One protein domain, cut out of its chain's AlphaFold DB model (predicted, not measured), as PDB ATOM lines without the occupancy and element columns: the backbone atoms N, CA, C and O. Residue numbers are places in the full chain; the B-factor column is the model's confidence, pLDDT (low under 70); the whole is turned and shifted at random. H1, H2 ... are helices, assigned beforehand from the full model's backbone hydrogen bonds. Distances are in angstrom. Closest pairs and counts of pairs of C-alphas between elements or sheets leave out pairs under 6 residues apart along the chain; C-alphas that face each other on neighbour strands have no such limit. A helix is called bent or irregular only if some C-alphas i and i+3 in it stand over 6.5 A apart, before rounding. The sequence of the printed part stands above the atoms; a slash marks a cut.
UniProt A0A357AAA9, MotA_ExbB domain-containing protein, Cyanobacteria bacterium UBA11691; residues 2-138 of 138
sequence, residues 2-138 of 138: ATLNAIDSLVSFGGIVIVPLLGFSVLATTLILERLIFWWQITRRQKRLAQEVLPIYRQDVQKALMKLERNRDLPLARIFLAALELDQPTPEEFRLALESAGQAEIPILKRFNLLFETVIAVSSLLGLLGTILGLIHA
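What this domain is: This is residues 2 to 138 of the 138 residues of the protein "MotA_ExbB domain-containing protein" of Cyanobacteria bacterium UBA11691 (UniProt A0A357AAA9). A long, open rod: the long arm H1b makes one side, and H4 and H5, end to end, run back as the other. H2 and H3 fold back at one end, H3 between H2 and H4; at the other end H1 turns a corner and residues 2 to 9 of H1a stick out. The 137 printed residues, all helix by class, hold five named helices, H1 to H5, and no named strand. The whole is extended, radius of gyration of the C-alphas 24.5 A, spanning 76 by 32 by 15 A.

Where its parts are: H1, residues 2 to 57, was assigned as one helix by its hydrogen bonds but is bent: C-alphas 13 and 16 are 9.4 A apart. Arm H1a, residues 2 to 13, begins at C-alpha 2 (265.157, 399.272, 329.461); arm H1b, residues 16 to 57, is 60.9 A long. H2 is residues 61 to 69, H3 75 to 84. H4, residues 91 to 109, 26.7 A, is only just irregular: C-alphas 104 and 107 are 6.7 A apart. H5, residues 113 to 137, 36.3 A, ends at C-alpha 137 (263.121, 423.821, 326.856).

How they stand to each other: H1a and H1b are about perpendicular, at 79 degrees. H1b touches H5 with residues 17 to 28 alone, opposite ways at a shallow tilt of 18 degrees; C-alphas of Val 17 and Gly 130 are closest, 6.0 A. H1b and H2 form a hairpin, closest C-alphas Tyr 57 and Ala 64, 5.1 A. H3 and H4 form another, closest C-alphas Ile 79 and Ala 101, 5.0 A. H2 touches H3, closest C-alphas Leu 68 and Ala 77, 4.9 A. H1b and H4 are apart. Every O i to N i+4 pair is within hydrogen-bond range in H1a, H2, H3 and H5; 35 of 38 in H1b, 13 of 15 in H4.

The domain as a whole: The farthest C-alphas, Gln 59 and Ala 138, are 76.9 A apart. The printed part has no cut and no long link. Residues 2 to 14 have pLDDT under 70.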
ATOM      1  N   ALA A   2     264.023 398.328 329.516       52.94
ATOM      2  CA  ALA A   2     265.157 399.272 329.461       52.94
ATOM      3  C   ALA A   2     265.344 399.991 328.102       52.94
ATOM      4  O   ALA A   2     265.718 401.157 328.064       52.94
ATOM      5  N   THR A   3     265.034 399.323 326.986       53.47
ATOM      6  CA  THR A   3     265.106 399.905 325.632       53.47
ATOM      7  C   THR A   3     263.984 400.902 325.329       53.47
ATOM      8  O   THR A   3     264.213 401.844 324.581       53.47
ATOM      9  N   LEU A   4     262.797 400.729 325.926       55.06
ATOM     10  CA  LEU A   4     261.668 401.662 325.798       55.06
ATOM     11  C   LEU A   4     261.984 402.982 326.517       55.06
ATOM     12  O   LEU A   4     261.915 404.039 325.902       55.06
ATOM     13  N   ASN A   5     262.501 402.903 327.748       57.41
ATOM     14  CA  ASN A   5     262.900 404.080 328.529       57.41
ATOM     15  C   ASN A   5     264.026 404.894 327.860       57.41
ATOM     16  O   ASN A   5     264.078 406.112 327.997       57.41
ATOM     17  N   ALA A   6     264.930 404.233 327.126       59.09
ATOM     18  CA  ALA A   6     266.008 404.902 326.399       59.09
ATOM     19  C   ALA A   6     265.485 405.704 325.193       59.09
ATOM     20  O   ALA A   6     265.919 406.833 324.972       59.09
ATOM     21  N   ILE A   7     264.526 405.150 324.445       60.19
ATOM     22  CA  ILE A   7     263.883 405.837 323.315       60.19
ATOM     23  C   ILE A   7     263.047 407.017 323.825       60.19
ATOM     24  O   ILE A   7     263.175 408.117 323.286       60.19
ATOM     25  N   ASP A   8     262.288 406.827 324.907       61.19
ATOM     26  CA  ASP A   8     261.501 407.891 325.542       61.19
ATOM     27  C   ASP A   8     262.398 409.039 326.042       61.19
ATOM     28  O   ASP A   8     262.082 410.214 325.852       61.19
ATOM     29  N   SER A   9     263.576 408.716 326.590       57.75
ATOM     30  CA  SER A   9     264.568 409.723 326.990       57.75
ATOM     31  C   SER A   9     265.212 410.449 325.799       57.75
ATOM     32  O   SER A   9     265.444 411.652 325.875       57.75
ATOM     33  N   LEU A  10     265.449 409.775 324.666       59.16
ATOM     34  CA  LEU A  10     265.988 410.424 323.464       59.16
ATOM     35  C   LEU A  10     264.983 411.418 322.870       59.16
ATOM     36  O   LEU A  10     265.348 412.546 322.543       59.16
ATOM     37  N   VAL A  11     263.715 411.009 322.766       58.88
ATOM     38  CA  VAL A  11     262.614 411.851 322.270       58.88
ATOM     39  C   VAL A  11     262.389 413.058 323.187       58.88
ATOM     40  O   VAL A  11     262.101 414.148 322.698       58.88
ATOM     41  N   SER A  12     262.612 412.897 324.495       59.00
ATOM     42  CA  SER A  12     262.595 413.984 325.481       59.00
ATOM     43  C   SER A  12     263.676 415.053 325.240       59.00
ATOM     44  O   SER A  12     263.403 416.226 325.465       59.00
ATOM     45  N   PHE A  13     264.885 414.696 324.782       54.41
ATOM     46  CA  PHE A  13     265.996 415.655 324.604       54.41
ATOM     47  C   PHE A  13     266.097 416.269 323.196       54.41
ATOM     48  O   PHE A  13     266.487 417.426 323.071       54.41
ATOM     49  N   GLY A  14     265.773 415.525 322.131       60.78
ATOM     50  CA  GLY A  14     265.834 416.034 320.746       60.78
ATOM     51  C   GLY A  14     264.488 416.473 320.159       60.78
ATOM     52  O   GLY A  14     264.435 416.942 319.020       60.78
ATOM     53  N   GLY A  15     263.400 416.317 320.917       72.75
ATOM     54  CA  GLY A  15     262.050 416.692 320.511       72.75
ATOM     55  C   GLY A  15     261.537 415.943 319.276       72.75
ATOM     56  O   GLY A  15     262.082 414.926 318.837       72.75
ATOM     57  N   ILE A  16     260.479 416.486 318.666       79.62
ATOM     58  CA  ILE A  16     259.799 415.932 317.476       79.62
ATOM     59  C   ILE A  16     260.726 415.743 316.255       79.62
ATOM     60  O   ILE A  16     260.381 415.032 315.315       79.62
ATOM     61  N   VAL A  17     261.920 416.345 316.275       85.12
ATOM     62  CA  VAL A  17     262.883 416.400 315.167       85.12
ATOM     63  C   VAL A  17     263.667 415.093 314.974       85.12
ATOM     64  O   VAL A  17     264.130 414.804 313.869       85.12
ATOM     65  N   ILE A  18     263.762 414.245 316.003       85.75
ATOM     66  CA  ILE A  18     264.421 412.929 315.898       85.75
ATOM     67  C   ILE A  18     263.686 412.008 314.916       85.75
ATOM     68  O   ILE A  18     264.320 411.276 314.158       85.75
ATOM     69  N   VAL A  19     262.353 412.055 314.902       88.31
ATOM     70  CA  VAL A  19     261.520 411.182 314.064       88.31
ATOM     71  C   VAL A  19     261.821 411.359 312.564       88.31
ATOM     72  O   VAL A  19     262.151 410.360 311.916       88.31
ATOM     73  N   PRO A  20     261.783 412.578 311.980       90.12
ATOM     74  CA  PRO A  20     262.143 412.767 310.576       90.12
ATOM     75  C   PRO A  20     263.621 412.463 310.284       90.12
ATOM     76  O   PRO A  20     263.922 411.940 309.213       90.12
ATOM     77  N   LEU A  21     264.545 412.711 311.224       90.81
ATOM     78  CA  LEU A  21     265.965 412.366 311.056       90.81
ATOM     79  C   LEU A  21     266.195 410.854 310.940       90.81
ATOM     80  O   LEU A  21     266.936 410.408 310.063       90.81
ATOM     81  N   LEU A  22     265.530 410.057 311.780       91.06
ATOM     82  CA  LEU A  22     265.572 408.597 311.677       91.06
ATOM     83  C   LEU A  22     264.987 408.119 310.342       91.06
ATOM     84  O   LEU A  22     265.565 407.243 309.698       91.06
ATOM     85  N   GLY A  23     263.895 408.742 309.885       92.50
ATOM     86  CA  GLY A  23     263.325 408.481 308.562       92.50
ATOM     87  C   GLY A  23     264.328 408.723 307.430       92.50
ATOM     88  O   GLY A  23     264.516 407.859 306.572       92.50
ATOM     89  N   PHE A  24     265.035 409.857 307.456       93.75
ATOM     90  CA  PHE A  24     266.081 410.160 306.478       93.75
ATOM     91  C   PHE A  24     267.269 409.203 306.543       93.75
ATOM     92  O   PHE A  24     267.805 408.851 305.494       93.75
ATOM     93  N   SER A  25     267.655 408.736 307.733       93.00
ATOM     94  CA  SER A  25     268.720 407.741 307.887       93.00
ATOM     95  C   SER A  25     268.360 406.425 307.196       93.00
ATOM     96  O   SER A  25     269.119 405.951 306.351       93.00
ATOM     97  N   VAL A  26     267.172 405.876 307.472       95.38
ATOM     98  CA  VAL A  26     266.703 404.629 306.845       95.38
ATOM     99  C   VAL A  26     266.584 404.786 305.328       95.38
ATOM    100  O   VAL A  26     267.030 403.912 304.578       95.38
ATOM    101  N   LEU A  27     266.029 405.910 304.863       93.81
ATOM    102  CA  LEU A  27     265.904 406.216 303.438       93.81
ATOM    103  C   LEU A  27     267.278 406.289 302.761       93.81
ATOM    104  O   LEU A  27     267.493 405.635 301.740       93.81
ATOM    105  N   ALA A  28     268.224 407.030 303.343       93.31
ATOM    106  CA  ALA A  28     269.572 407.171 302.807       93.31
ATOM    107  C   ALA A  28     270.296 405.823 302.750       93.31
ATOM    108  O   ALA A  28     270.828 405.463 301.702       93.31
ATOM    109  N   THR A  29     270.272 405.038 303.830       95.19
ATOM    110  CA  THR A  29     270.899 403.709 303.865       95.19
ATOM    111  C   THR A  29     270.301 402.773 302.818       95.19
ATOM    112  O   THR A  29     271.044 402.095 302.111       95.19
ATOM    113  N   THR A  30     268.976 402.769 302.666       95.19
ATOM    114  CA  THR A  30     268.293 401.935 301.666       95.19
ATOM    115  C   THR A  30     268.743 402.289 300.248       95.19
ATOM    116  O   THR A  30     269.110 401.401 299.476       95.19
ATOM    117  N   LEU A  31     268.788 403.583 299.913       93.50
ATOM    118  CA  LEU A  31     269.253 404.048 298.604       93.50
ATOM    119  C   LEU A  31     270.746 403.773 298.384       93.50
ATOM    120  O   LEU A  31     271.140 403.418 297.277       93.50
ATOM    121  N   ILE A  32     271.586 403.897 299.417       93.69
ATOM    122  CA  ILE A  32     273.019 403.573 299.326       93.69
ATOM    123  C   ILE A  32     273.207 402.096 298.968       93.69
ATOM    124  O   ILE A  32     273.993 401.780 298.076       93.69
ATOM    125  N   LEU A  33     272.479 401.190 299.626       96.00
ATOM    126  CA  LEU A  33     272.572 399.754 299.360       96.00
ATOM    127  C   LEU A  33     272.102 399.400 297.946       96.00
ATOM    128  O   LEU A  33     272.817 398.696 297.231       96.00
ATOM    129  N   GLU A  34     270.952 399.930 297.517       93.81
ATOM    130  CA  GLU A  34     270.470 399.788 296.135       93.81
ATOM    131  C   GLU A  34     271.546 400.234 295.140       93.81
ATOM    132  O   GLU A  34     271.896 399.500 294.210       93.81
ATOM    133  N   ARG A  35     272.162 401.390 295.405       93.06
ATOM    134  CA  ARG A  35     273.145 401.989 294.514       93.06
ATOM    135  C   ARG A  35     274.448 401.204 294.446       93.06
ATOM    136  O   ARG A  35     275.030 401.079 293.366       93.06
ATOM    137  N   LEU A  36     274.913 400.665 295.569       94.19
ATOM    138  CA  LEU A  36     276.096 399.805 295.614       94.19
ATOM    139  C   LEU A  36     275.883 398.536 294.783       94.19
ATOM    140  O   LEU A  36     276.755 398.172 293.991       94.19
ATOM    141  N   ILE A  37     274.713 397.904 294.906       94.12
ATOM    142  CA  ILE A  37     274.360 396.707 294.129       94.12
ATOM    143  C   ILE A  37     274.288 397.044 292.634       94.12
ATOM    144  O   ILE A  37     274.908 396.355 291.819       94.12
ATOM    145  N   PHE A  38     273.612 398.140 292.275       92.25
ATOM    146  CA  PHE A  38     273.514 398.635 290.902       92.25
ATOM    147  C   PHE A  38     274.896 398.845 290.264       92.25
ATOM    148  O   PHE A  38     275.188 398.292 289.197       92.25
ATOM    149  N   TRP A  39     275.781 399.594 290.931       92.44
ATOM    150  CA  TRP A  39     277.131 399.860 290.428       92.44
ATOM    151  C   TRP A  39     277.971 398.595 290.329       92.44
ATOM    152  O   TRP A  39     278.716 398.431 289.357       92.44
ATOM    153  N   TRP A  40     277.848 397.683 291.294       93.62
ATOM    154  CA  TRP A  40     278.594 396.432 291.272       93.62
ATOM    155  C   TRP A  40     278.191 395.554 290.083       93.62
ATOM    156  O   TRP A  40     279.058 395.027 289.373       93.62
ATOM    157  N   GLN A  41     276.887 395.448 289.819       91.38
ATOM    158  CA  GLN A  41     276.349 394.686 288.697       91.38
ATOM    159  C   GLN A  41     276.746 395.307 287.352       91.38
ATOM    160  O   GLN A  41     277.233 394.597 286.466       91.38
ATOM    161  N   ILE A  42     276.596 396.624 287.198       91.56
ATOM    162  CA  ILE A  42     276.919 397.328 285.951       91.56
ATOM    163  C   ILE A  42     278.414 397.297 285.657       91.56
ATOM    164  O   ILE A  42     278.792 396.903 284.556       91.56
ATOM    165  N   THR A  43     279.269 397.614 286.631       90.75
ATOM    166  CA  THR A  43     280.730 397.651 286.434       90.75
ATOM    167  C   THR A  43     281.258 396.296 285.962       90.75
ATOM    168  O   THR A  43     282.062 396.215 285.030       90.75
ATOM    169  N   ARG A  44     280.772 395.200 286.561       91.25
ATOM    170  CA  ARG A  44     281.166 393.844 286.157       91.25
ATOM    171  C   ARG A  44     280.699 393.505 284.744       91.25
ATOM    172  O   ARG A  44     281.479 392.956 283.968       91.25
ATOM    173  N   ARG A  45     279.445 393.814 284.408       93.62
ATOM    174  CA  ARG A  45     278.866 393.493 283.095       93.62
ATOM    175  C   ARG A  45     279.457 394.351 281.976       93.62
ATOM    176  O   ARG A  45     279.807 393.804 280.937       93.62
ATOM    177  N   GLN A  46     279.655 395.649 282.205       92.69
ATOM    178  CA  GLN A  46     280.287 396.555 281.241       92.69
ATOM    179  C   GLN A  46     281.730 396.156 280.940       92.69
ATOM    180  O   GLN A  46     282.104 396.098 279.773       92.69
ATOM    181  N   LYS A  47     282.533 395.826 281.962       91.12
ATOM    182  CA  LYS A  47     283.924 395.395 281.750       91.12
ATOM    183  C   LYS A  47     283.999 394.140 280.878       91.12
ATOM    184  O   LYS A  47     284.822 394.084 279.969       91.12
ATOM    185  N   ARG A  48     283.126 393.159 281.131       92.38
ATOM    186  CA  ARG A  48     283.026 391.945 280.302       92.38
ATOM    187  C   ARG A  48     282.592 392.274 278.876       92.38
ATOM    188  O   ARG A  48     283.244 391.834 277.939       92.38
ATOM    189  N   LEU A  49     281.560 393.104 278.711       92.81
ATOM    190  CA  LEU A  49     281.087 393.511 277.388       92.81
ATOM    191  C   LEU A  49     282.190 394.210 276.581       92.81
ATOM    192  O   LEU A  49     282.403 393.857 275.428       92.81
ATOM    193  N   ALA A  50     282.928 395.144 277.185       90.81
ATOM    194  CA  ALA A  50     284.052 395.820 276.531       90.81
ATOM    195  C   ALA A  50     285.121 394.825 276.051       90.81
ATOM    196  O   ALA A  50     285.587 394.915 274.917       90.81
ATOM    197  N   GLN A  51     285.486 393.861 276.905       91.81
ATOM    198  CA  GLN A  51     286.477 392.830 276.591       91.81
ATOM    199  C   GLN A  51     286.016 391.873 275.486       91.81
ATOM    200  O   GLN A  51     286.851 391.387 274.730       91.81
ATOM    201  N   GLU A  52     284.713 391.609 275.377       90.44
ATOM    202  CA  GLU A  52     284.139 390.764 274.326       90.44
ATOM    203  C   GLU A  52     283.972 391.515 272.998       90.44
ATOM    204  O   GLU A  52     284.239 390.955 271.940       90.44
ATOM    205  N   VAL A  53     283.543 392.780 273.029       92.00
ATOM    206  CA  VAL A  53     283.199 393.544 271.817       92.00
ATOM    207  C   VAL A  53     284.437 394.053 271.079       92.00
ATOM    208  O   VAL A  53     284.477 393.957 269.857       92.00
ATOM    209  N   LEU A  54     285.466 394.542 271.781       88.88
ATOM    210  CA  LEU A  54     286.697 395.051 271.150       88.88
ATOM    211  C   LEU A  54     287.376 394.061 270.182       88.88
ATOM    212  O   LEU A  54     287.725 394.478 269.075       88.88
ATOM    213  N   PRO A  55     287.600 392.781 270.543       91.94
ATOM    214  CA  PRO A  55     288.204 391.824 269.620       91.94
ATOM    215  C   PRO A  55     287.264 391.461 268.466       91.94
ATOM    216  O   PRO A  55     287.740 391.311 267.343       91.94
ATOM    217  N   ILE A  56     285.949 391.373 268.713       90.69
ATOM    218  CA  ILE A  56     284.953 391.086 267.669       90.69
ATOM    219  C   ILE A  56     284.922 392.220 266.648       90.69
ATOM    220  O   ILE A  56     284.952 391.948 265.458       90.69
ATOM    221  N   TYR A  57     284.945 393.476 267.095       88.31
ATOM    222  CA  TYR A  57     284.882 394.646 266.218       88.31
ATOM    223  C   TYR A  57     286.010 394.683 265.179       88.31
ATOM    224  O   TYR A  57     285.791 395.085 264.042       88.31
ATOM    225  N   ARG A  58     287.212 394.211 265.538       87.06
ATOM    226  CA  ARG A  58     288.353 394.126 264.607       87.06
ATOM    227  C   ARG A  58     288.182 393.066 263.518       87.06
ATOM    228  O   ARG A  58     288.895 393.123 262.522       87.06
ATOM    229  N   GLN A  59     287.317 392.081 263.737       90.38
ATOM    230  CA  GLN A  59     287.088 390.964 262.819       90.38
ATOM    231  C   GLN A  59     285.788 391.135 262.030       90.38
ATOM    232  O   GLN A  59     285.757 390.874 260.835       90.38
ATOM    233  N   ASP A  60     284.723 391.549 262.713       90.75
ATOM    234  CA  ASP A  60     283.367 391.644 262.193       90.75
ATOM    235  C   ASP A  60     282.595 392.739 262.949       90.75
ATOM    236  O   ASP A  60     282.147 392.571 264.092       90.75
ATOM    237  N   VAL A  61     282.441 393.881 262.282       87.38
ATOM    238  CA  VAL A  61     281.731 395.052 262.808       87.38
ATOM    239  C   VAL A  61     280.250 394.751 263.046       87.38
ATOM    240  O   VAL A  61     279.699 395.153 264.071       87.38
ATOM    241  N   GLN A  62     279.608 393.990 262.156       89.25
ATOM    242  CA  GLN A  62     278.183 393.661 262.260       89.25
ATOM    243  C   GLN A  62     277.911 392.774 263.476       89.25
ATOM    244  O   GLN A  62     276.976 393.005 264.244       89.25
ATOM    245  N   LYS A  63     278.787 391.800 263.732       91.25
ATOM    246  CA  LYS A  63     278.693 390.946 264.921       91.25
ATOM    247  C   LYS A  63     278.920 391.720 266.222       91.25
ATOM    248  O   LYS A  63     278.278 391.418 267.232       91.25
ATOM    249  N   ALA A  64     279.810 392.715 266.215       91.19
ATOM    250  CA  ALA A  64     280.009 393.612 267.353       91.19
ATOM    251  C   ALA A  64     278.755 394.458 267.627       91.19
ATOM    252  O   ALA A  64     278.315 394.520 268.778       91.19
ATOM    253  N   LEU A  65     278.140 395.023 266.583       92.06
ATOM    254  CA  LEU A  65     276.877 395.761 266.674       92.06
ATOM    255  C   LEU A  65     275.763 394.894 267.272       92.06
ATOM    256  O   LEU A  65     275.229 395.248 268.319       92.06
ATOM    257  N   MET A  66     275.499 393.701 266.726       93.00
ATOM    258  CA  MET A  66     274.476 392.787 267.265       93.00
ATOM    259  C   MET A  66     274.698 392.448 268.749       93.00
ATOM    260  O   MET A  66     273.759 392.315 269.540       93.00
ATOM    261  N   LYS A  67     275.963 392.294 269.161       92.75
ATOM    262  CA  LYS A  67     276.312 392.020 270.559       92.75
ATOM    263  C   LYS A  67     276.024 393.223 271.459       92.75
ATOM    264  O   LYS A  67     275.525 393.026 272.572       92.75
ATOM    265  N   LEU A  68     276.330 394.435 271.001       93.38
ATOM    266  CA  LEU A  68     275.992 395.673 271.701       93.38
ATOM    267  C   LEU A  68     274.470 395.849 271.781       93.38
ATOM    268  O   LEU A  68     273.954 396.121 272.863       93.38
ATOM    269  N   GLU A  69     273.735 395.584 270.701       93.56
ATOM    270  CA  GLU A  69     272.271 395.662 270.672       93.56
ATOM    271  C   GLU A  69     271.607 394.753 271.705       93.56
ATOM    272  O   GLU A  69     270.708 395.171 272.437       93.56
ATOM    273  N   ARG A  70     272.107 393.521 271.843       93.88
ATOM    274  CA  ARG A  70     271.615 392.574 272.848       93.88
ATOM    275  C   ARG A  70     271.874 393.026 274.294       93.88
ATOM    276  O   ARG A  70     271.241 392.508 275.208       93.88
ATOM    277  N   ASN A  71     272.797 393.963 274.508       94.06
ATOM    278  CA  ASN A  71     273.174 394.487 275.823       94.06
ATOM    279  C   ASN A  71     272.846 395.985 275.971       94.06
ATOM    280  O   ASN A  71     273.503 396.676 276.751       94.06
ATOM    281  N   ARG A  72     271.825 396.493 275.254       91.06
ATOM    282  CA  ARG A  72     271.336 397.891 275.330       91.06
ATOM    283  C   ARG A  72     270.940 398.342 276.743       91.06
ATOM    284  O   ARG A  72     270.786 399.538 276.983       91.06
ATOM    285  N   ASP A  73     270.799 397.425 277.697       90.31
ATOM    286  CA  ASP A  73     270.593 397.743 279.110       90.31
ATOM    287  C   ASP A  73     271.838 398.364 279.773       90.31
ATOM    288  O   ASP A  73     271.715 399.133 280.729       90.31
ATOM    289  N   LEU A  74     273.032 398.111 279.230       93.06
ATOM    290  CA  LEU A  74     274.285 398.677 279.716       93.06
ATOM    291  C   LEU A  74     274.568 400.045 279.066       93.06
ATOM    292  O   LEU A  74     274.552 400.144 277.838       93.06
ATOM    293  N   PRO A  75     274.959 401.074 279.847       93.19
ATOM    294  CA  PRO A  75     275.320 402.391 279.308       93.19
ATOM    295  C   PRO A  75     276.422 402.323 278.249       93.19
ATOM    296  O   PRO A  75     276.403 403.046 277.264       93.19
ATOM    297  N   LEU A  76     277.361 401.386 278.420       93.38
ATOM    298  CA  LEU A  76     278.470 401.197 277.488       93.38
ATOM    299  C   LEU A  76     277.940 400.811 276.104       93.38
ATOM    300  O   LEU A  76     278.389 401.351 275.103       93.38
ATOM    301  N   ALA A  77     276.966 399.900 276.054       94.31
ATOM    302  CA  ALA A  77     276.393 399.460 274.794       94.31
ATOM    303  C   ALA A  77     275.709 400.611 274.059       94.31
ATOM    304  O   ALA A  77     275.940 400.786 272.870       94.31
ATOM    305  N   ARG A  78     274.925 401.422 274.779       94.31
ATOM    306  CA  ARG A  78     274.225 402.583 274.211       94.31
ATOM    307  C   ARG A  78     275.195 403.632 273.664       94.31
ATOM    308  O   ARG A  78     274.998 404.102 272.551       94.31
ATOM    309  N   ILE A  79     276.272 403.920 274.400       94.94
ATOM    310  CA  ILE A  79     277.318 404.861 273.969       94.94
ATOM    311  C   ILE A  79     278.002 404.385 272.683       94.94
ATOM    312  O   ILE A  79     278.146 405.153 271.739       94.94
ATOM    313  N   PHE A  80     278.416 403.115 272.632       93.00
ATOM    314  CA  PHE A  80     279.093 402.581 271.450       93.00
ATOM    315  C   PHE A  80     278.153 402.433 270.253       93.00
ATOM    316  O   PHE A  80     278.579 402.721 269.142       93.00
ATOM    317  N   LEU A  81     276.894 402.029 270.452       93.75
ATOM    318  CA  LEU A  81     275.907 401.961 269.369       93.75
ATOM    319  C   LEU A  81     275.695 403.330 268.722       93.75
ATOM    320  O   LEU A  81     275.788 403.426 267.507       93.75
ATOM    321  N   ALA A  82     275.530 404.391 269.517       92.69
ATOM    322  CA  ALA A  82     275.324 405.742 268.992       92.69
ATOM    323  C   ALA A  82     276.460 406.223 268.069       92.69
ATOM    324  O   ALA A  82     276.210 406.965 267.125       92.69
ATOM    325  N   ALA A  83     277.701 405.800 268.329       91.62
ATOM    326  CA  ALA A  83     278.845 406.139 267.484       91.62
ATOM    327  C   ALA A  83     279.035 405.163 266.307       91.62
ATOM    328  O   ALA A  83     279.456 405.575 265.232       91.62
ATOM    329  N   LEU A  84     278.743 403.871 266.498       89.44
ATOM    330  CA  LEU A  84     278.941 402.821 265.490       89.44
ATOM    331  C   LEU A  84     277.797 402.707 264.469       89.44
ATOM    332  O   LEU A  84     277.994 402.094 263.426       89.44
ATOM    333  N   GLU A  85     276.620 403.265 264.759       88.75
ATOM    334  CA  GLU A  85     275.484 403.348 263.825       88.75
ATOM    335  C   GLU A  85     275.644 404.479 262.789       88.75
ATOM    336  O   GLU A  85     274.869 404.552 261.836       88.75
ATOM    337  N   LEU A  86     276.644 405.355 262.946       89.19
ATOM    338  CA  LEU A  86     276.950 406.398 261.968       89.19
ATOM    339  C   LEU A  86     277.514 405.790 260.676       89.19
ATOM    340  O   LEU A  86     278.431 404.966 260.713       89.19
ATOM    341  N   ASP A  87     277.005 406.244 259.530       86.00
ATOM    342  CA  ASP A  87     277.503 405.834 258.217       86.00
ATOM    343  C   ASP A  87     278.720 406.682 257.823       86.00
ATOM    344  O   ASP A  87     278.615 407.895 257.658       86.00
ATOM    345  N   GLN A  88     279.885 406.037 257.719       85.69
ATOM    346  CA  GLN A  88     281.177 406.644 257.356       85.69
ATOM    347  C   GLN A  88     281.495 407.982 258.067       85.69
ATOM    348  O   GLN A  88     281.854 408.957 257.401       85.69
ATOM    349  N   PRO A  89     281.413 408.050 259.411       88.62
ATOM    350  CA  PRO A  89     281.682 409.283 260.134       88.62
ATOM    351  C   PRO A  89     283.151 409.682 260.026       88.62
ATOM    352  O   PRO A  89     284.064 408.848 260.050       88.62
ATOM    353  N   THR A  90     283.393 410.986 260.013       94.00
ATOM    354  CA  THR A  90     284.725 411.521 260.286       94.00
ATOM    355  C   THR A  90     285.158 411.162 261.719       94.00
ATOM    356  O   THR A  90     284.318 410.946 262.600       94.00
ATOM    357  N   PRO A  91     286.471 411.119 262.017       91.19
ATOM    358  CA  PRO A  91     286.950 410.854 263.377       91.19
ATOM    359  C   PRO A  91     286.387 411.823 264.428       91.19
ATOM    360  O   PRO A  91     286.208 411.445 265.587       91.19
ATOM    361  N   GLU A  92     286.109 413.064 264.024       94.81
ATOM    362  CA  GLU A  92     285.522 414.090 264.881       94.81
ATOM    363  C   GLU A  92     284.045 413.805 265.170       94.81
ATOM    364  O   GLU A  92     283.656 413.774 266.335       94.81
ATOM    365  N   GLU A  93     283.242 413.487 264.152       93.69
ATOM    366  CA  GLU A  93     281.834 413.099 264.323       93.69
ATOM    367  C   GLU A  93     281.686 411.840 265.179       93.69
ATOM    368  O   GLU A  93     280.857 411.804 266.089       93.69
ATOM    369  N   PHE A  94     282.532 410.831 264.951       92.69
ATOM    370  CA  PHE A  94     282.536 409.609 265.753       92.69
ATOM    371  C   PHE A  94     282.806 409.912 267.231       92.69
ATOM    372  O   PHE A  94     282.113 409.419 268.125       92.69
ATOM    373  N   ARG A  95     283.811 410.755 267.501       93.56
ATOM    374  CA  ARG A  95     284.155 411.177 268.859       93.56
ATOM    375  C   ARG A  95     283.027 411.985 269.498       93.56
ATOM    376  O   ARG A  95     282.681 411.715 270.646       93.56
ATOM    377  N   LEU A  96     282.448 412.936 268.768       96.19
ATOM    378  CA  LEU A  96     281.339 413.764 269.240       96.19
ATOM    379  C   LEU A  96     280.112 412.919 269.583       96.19
ATOM    380  O   LEU A  96     279.493 413.144 270.622       96.19
ATOM    381  N   ALA A  97     279.783 411.913 268.771       94.25
ATOM    382  CA  ALA A  97     278.690 410.991 269.062       94.25
ATOM    383  C   ALA A  97     278.948 410.180 270.338       94.25
ATOM    384  O   ALA A  97     278.055 410.055 271.178       94.25
ATOM    385  N   LEU A  98     280.181 409.700 270.531       94.12
ATOM    386  CA  LEU A  98     280.578 408.981 271.741       94.12
ATOM    387  C   LEU A  98     280.487 409.874 272.994       94.12
ATOM    388  O   LEU A  98     279.965 409.449 274.025       94.12
ATOM    389  N   GLU A  99     280.979 411.113 272.907       95.75
ATOM    390  CA  GLU A  99     280.939 412.092 274.000       95.75
ATOM    391  C   GLU A  99     279.501 412.511 274.327       95.75
ATOM    392  O   GLU A  99     279.112 412.497 275.494       95.75
ATOM    393  N   SER A 100     278.691 412.812 273.310       96.00
ATOM    394  CA  SER A 100     277.282 413.193 273.452       96.00
ATOM    395  C   SER A 100     276.455 412.071 274.081       96.00
ATOM    396  O   SER A 100     275.769 412.284 275.085       96.00
ATOM    397  N   ALA A 101     276.585 410.840 273.574       95.00
ATOM    398  CA  ALA A 101     275.923 409.682 274.164       95.00
ATOM    399  C   ALA A 101     276.414 409.428 275.597       95.00
ATOM    400  O   ALA A 101     275.617 409.138 276.486       95.00
ATOM    401  N   GLY A 102     277.714 409.605 275.858       95.12
ATOM    402  CA  GLY A 102     278.276 409.538 277.205       95.12
ATOM    403  C   GLY A 102     277.653 410.558 278.159       95.12
ATOM    404  O   GLY A 102     277.290 410.208 279.281       95.12
ATOM    405  N   GLN A 103     277.470 411.803 277.713       95.69
ATOM    406  CA  GLN A 103     276.815 412.853 278.494       95.69
ATOM    407  C   GLN A 103     275.338 412.544 278.757       95.69
ATOM    408  O   GLN A 103     274.869 412.763 279.875       95.69
ATOM    409  N   ALA A 104     274.625 411.974 277.783       94.44
ATOM    410  CA  ALA A 104     273.227 411.570 277.937       94.44
ATOM    411  C   ALA A 104     273.031 410.463 278.993       94.44
ATOM    412  O   ALA A 104     271.981 410.388 279.634       94.44
ATOM    413  N   GLU A 105     274.051 409.636 279.238       94.19
ATOM    414  CA  GLU A 105     274.023 408.591 280.267       94.19
ATOM    415  C   GLU A 105     274.267 409.119 281.692       94.19
ATOM    416  O   GLU A 105     273.818 408.507 282.667       94.19
ATOM    417  N   ILE A 106     274.952 410.260 281.851       92.25
ATOM    418  CA  ILE A 106     275.316 410.805 283.172       92.25
ATOM    419  C   ILE A 106     274.088 411.034 284.070       92.25
ATOM    420  O   ILE A 106     274.127 410.582 285.219       92.25
ATOM    421  N   PRO A 107     272.992 411.677 283.619       90.94
ATOM    422  CA  PRO A 107     271.800 411.874 284.445       90.94
ATOM    423  C   PRO A 107     271.179 410.557 284.922       90.94
ATOM    424  O   PRO A 107     270.779 410.441 286.079       90.94
ATOM    425  N   ILE A 108     271.167 409.530 284.068       89.00
ATOM    426  CA  ILE A 108     270.637 408.196 284.391       89.00
ATOM    427  C   ILE A 108     271.496 407.551 285.485       89.00
ATOM    428  O   ILE A 108     270.989 407.012 286.475       89.00
ATOM    429  N   LEU A 109     272.818 407.683 285.362       88.88
ATOM    430  CA  LEU A 109     273.782 407.250 286.370       88.88
ATOM    431  C   LEU A 109     273.789 408.137 287.629       88.88
ATOM    432  O   LEU A 109     274.400 407.762 288.624       88.88
ATOM    433  N   LYS A 110     273.094 409.275 287.642       88.56
ATOM    434  CA  LYS A 110     272.989 410.178 288.799       88.56
ATOM    435  C   LYS A 110     271.563 410.330 289.335       88.56
ATOM    436  O   LYS A 110     271.331 411.187 290.179       88.56
ATOM    437  N   ARG A 111     270.616 409.478 288.923       82.94
ATOM    438  CA  ARG A 111     269.173 409.595 289.224       82.94
ATOM    439  C   ARG A 111     268.808 409.841 290.702       82.94
ATOM    440  O   ARG A 111     267.786 410.463 290.960       82.94
ATOM    441  N   PHE A 112     269.616 409.390 291.664       87.06
ATOM    442  CA  PHE A 112     269.359 409.590 293.102       87.06
ATOM    443  C   PHE A 112     270.186 410.705 293.758       87.06
ATOM    444  O   PHE A 112     270.000 410.972 294.941       87.06
ATOM    445  N   ASN A 113     271.070 411.379 293.017       89.69
ATOM    446  CA  ASN A 113     271.970 412.384 293.585       89.69
ATOM    447  C   ASN A 113     271.201 413.568 294.181       89.69
ATOM    448  O   ASN A 113     271.464 413.955 295.311       89.69
ATOM    449  N   LEU A 114     270.173 414.049 293.474       91.25
ATOM    450  CA  LEU A 114     269.306 415.128 293.954       91.25
ATOM    451  C   LEU A 114     268.599 414.763 295.272       91.25
ATOM    452  O   LEU A 114     268.425 415.598 296.159       91.25
ATOM    453  N   LEU A 115     268.206 413.495 295.415       91.88
ATOM    454  CA  LEU A 115     267.575 412.982 296.629       91.88
ATOM    455  C   LEU A 115     268.564 412.991 297.799       91.88
ATOM    456  O   LEU A 115     268.224 413.474 298.876       91.88
ATOM    457  N   PHE A 116     269.798 412.527 297.579       92.06
ATOM    458  CA  PHE A 116     270.855 412.599 298.590       92.06
ATOM    459  C   PHE A 116     271.193 414.041 298.973       92.06
ATOM    460  O   PHE A 116     271.282 414.338 300.160       92.06
ATOM    461  N   GLU A 117     271.324 414.944 297.999       94.00
ATOM    462  CA  GLU A 117     271.570 416.374 298.236       94.00
ATOM    463  C   GLU A 117     270.475 416.992 299.114       94.00
ATOM    464  O   GLU A 117     270.770 417.679 300.094       94.00
ATOM    465  N   THR A 118     269.212 416.673 298.820       94.50
ATOM    466  CA  THR A 118     268.069 417.136 299.613       94.50
ATOM    467  C   THR A 118     268.120 416.579 301.034       94.50
ATOM    468  O   THR A 118     267.965 417.332 301.992       94.50
ATOM    469  N   VAL A 119     268.375 415.276 301.192       94.38
ATOM    470  CA  VAL A 119     268.482 414.640 302.512       94.38
ATOM    471  C   VAL A 119     269.597 415.277 303.336       94.38
ATOM    472  O   VAL A 119     269.349 415.628 304.483       94.38
ATOM    473  N   ILE A 120     270.781 415.490 302.755       93.31
ATOM    474  CA  ILE A 120     271.930 416.118 303.427       93.31
ATOM    475  C   ILE A 120     271.573 417.527 303.912       93.31
ATOM    476  O   ILE A 120     271.803 417.863 305.078       93.31
ATOM    477  N   ALA A 121     270.985 418.346 303.034       95.31
ATOM    478  CA  ALA A 121     270.610 419.717 303.357       95.31
ATOM    479  C   ALA A 121     269.546 419.764 304.466       95.31
ATOM    480  O   ALA A 121     269.730 420.440 305.480       95.31
ATOM    481  N   VAL A 122     268.458 419.004 304.311       95.25
ATOM    482  CA  VAL A 122     267.344 419.006 305.267       95.25
ATOM    483  C   VAL A 122     267.762 418.393 306.602       95.25
ATOM    484  O   VAL A 122     267.428 418.949 307.646       95.25
ATOM    485  N   SER A 123     268.536 417.301 306.613       92.88
ATOM    486  CA  SER A 123     268.995 416.685 307.864       92.88
ATOM    487  C   SER A 123     269.883 417.620 308.682       92.88
ATOM    488  O   SER A 123     269.777 417.642 309.904       92.88
ATOM    489  N   SER A 124     270.721 418.427 308.020       93.31
ATOM    490  CA  SER A 124     271.568 419.419 308.693       93.31
ATOM    491  C   SER A 124     270.730 420.512 309.365       93.31
ATOM    492  O   SER A 124     270.915 420.814 310.545       93.31
ATOM    493  N   LEU A 125     269.737 421.043 308.644       95.00
ATOM    494  CA  LEU A 125     268.814 422.049 309.174       95.00
ATOM    495  C   LEU A 125     267.980 421.508 310.340       95.00
ATOM    496  O   LEU A 125     267.808 422.199 311.342       95.00
ATOM    497  N   LEU A 126     267.504 420.264 310.242       91.62
ATOM    498  CA  LEU A 126     266.805 419.593 311.339       91.62
ATOM    499  C   LEU A 126     267.718 419.401 312.556       91.62
ATOM    500  O   LEU A 126     267.291 419.647 313.678       91.62
ATOM    501  N   GLY A 127     268.985 419.034 312.358       89.06
ATOM    502  CA  GLY A 127     269.954 418.943 313.452       89.06
ATOM    503  C   GLY A 127     270.096 420.260 314.222       89.06
ATOM    504  O   GLY A 127     269.997 420.266 315.448       89.06
ATOM    505  N   LEU A 128     270.243 421.382 313.508       92.12
ATOM    506  CA  LEU A 128     270.295 422.718 314.116       92.12
ATOM    507  C   LEU A 128     268.974 423.100 314.806       92.12
ATOM    508  O   LEU A 128     268.981 423.674 315.890       92.12
ATOM    509  N   LEU A 129     267.826 422.771 314.207       89.75
ATOM    510  CA  LEU A 129     266.524 423.003 314.834       89.75
ATOM    511  C   LEU A 129     266.407 422.249 316.167       89.75
ATOM    512  O   LEU A 129     265.928 422.811 317.150       89.75
ATOM    513  N   GLY A 130     266.875 421.000 316.211       87.25
ATOM    514  CA  GLY A 130     266.891 420.189 317.425       87.25
ATOM    515  C   GLY A 130     267.703 420.830 318.552       87.25
ATOM    516  O   GLY A 130     267.239 420.859 319.689       87.25
ATOM    517  N   THR A 131     268.873 421.410 318.251       88.38
ATOM    518  CA  THR A 131     269.686 422.086 319.277       88.38
ATOM    519  C   THR A 131     269.020 423.356 319.802       88.38
ATOM    520  O   THR A 131     269.015 423.576 321.011       88.38
ATOM    521  N   ILE A 132     268.402 424.162 318.931       90.69
ATOM    522  CA  ILE A 132     267.662 425.370 319.335       90.69
ATOM    523  C   ILE A 132     266.481 425.003 320.235       90.69
ATOM    524  O   ILE A 132     266.298 425.611 321.288       90.69
ATOM    525  N   LEU A 133     265.694 423.992 319.854       85.81
ATOM    526  CA  LEU A 133     264.577 423.524 320.674       85.81
ATOM    527  C   LEU A 133     265.060 422.995 322.028       85.81
ATOM    528  O   LEU A 133     264.437 423.305 323.039       85.81
ATOM    529  N   GLY A 134     266.172 422.256 322.063       83.00
ATOM    530  CA  GLY A 134     266.774 421.779 323.308       83.00
ATOM    531  C   GLY A 134     267.174 422.916 324.251       83.00
ATOM    532  O   GLY A 134     266.939 422.812 325.448       83.00
ATOM    533  N   LEU A 135     267.705 424.023 323.722       88.00
ATOM    534  CA  LEU A 135     268.052 425.206 324.521       88.00
ATOM    535  C   LEU A 135     266.829 425.984 325.028       88.00
ATOM    536  O   LEU A 135     266.914 426.597 326.082       88.00
ATOM    537  N   ILE A 136     265.713 425.991 324.291       87.00
ATOM    538  CA  ILE A 136     264.483 426.701 324.695       87.00
ATOM    539  C   ILE A 136     263.748 425.973 325.829       87.00
ATOM    540  O   ILE A 136     263.085 426.618 326.637       87.00
ATOM    541  N   HIS A 137     263.822 424.641 325.863       78.50
ATOM    542  CA  HIS A 137     263.121 423.821 326.856       78.50
ATOM    543  C   HIS A 137     263.985 423.451 328.077       78.50
ATOM    544  O   HIS A 137     263.458 422.826 328.999       78.50
ATOM    545  N   ALA A 138     265.278 423.795 328.066       70.81
ATOM    546  CA  ALA A 138     266.206 423.636 329.189       70.81
ATOM    547  C   ALA A 138     266.087 424.800 330.183       70.81
ATOM    548  O   ALA A 138     266.184 424.525 331.400       70.81
TER     549      ALA A 138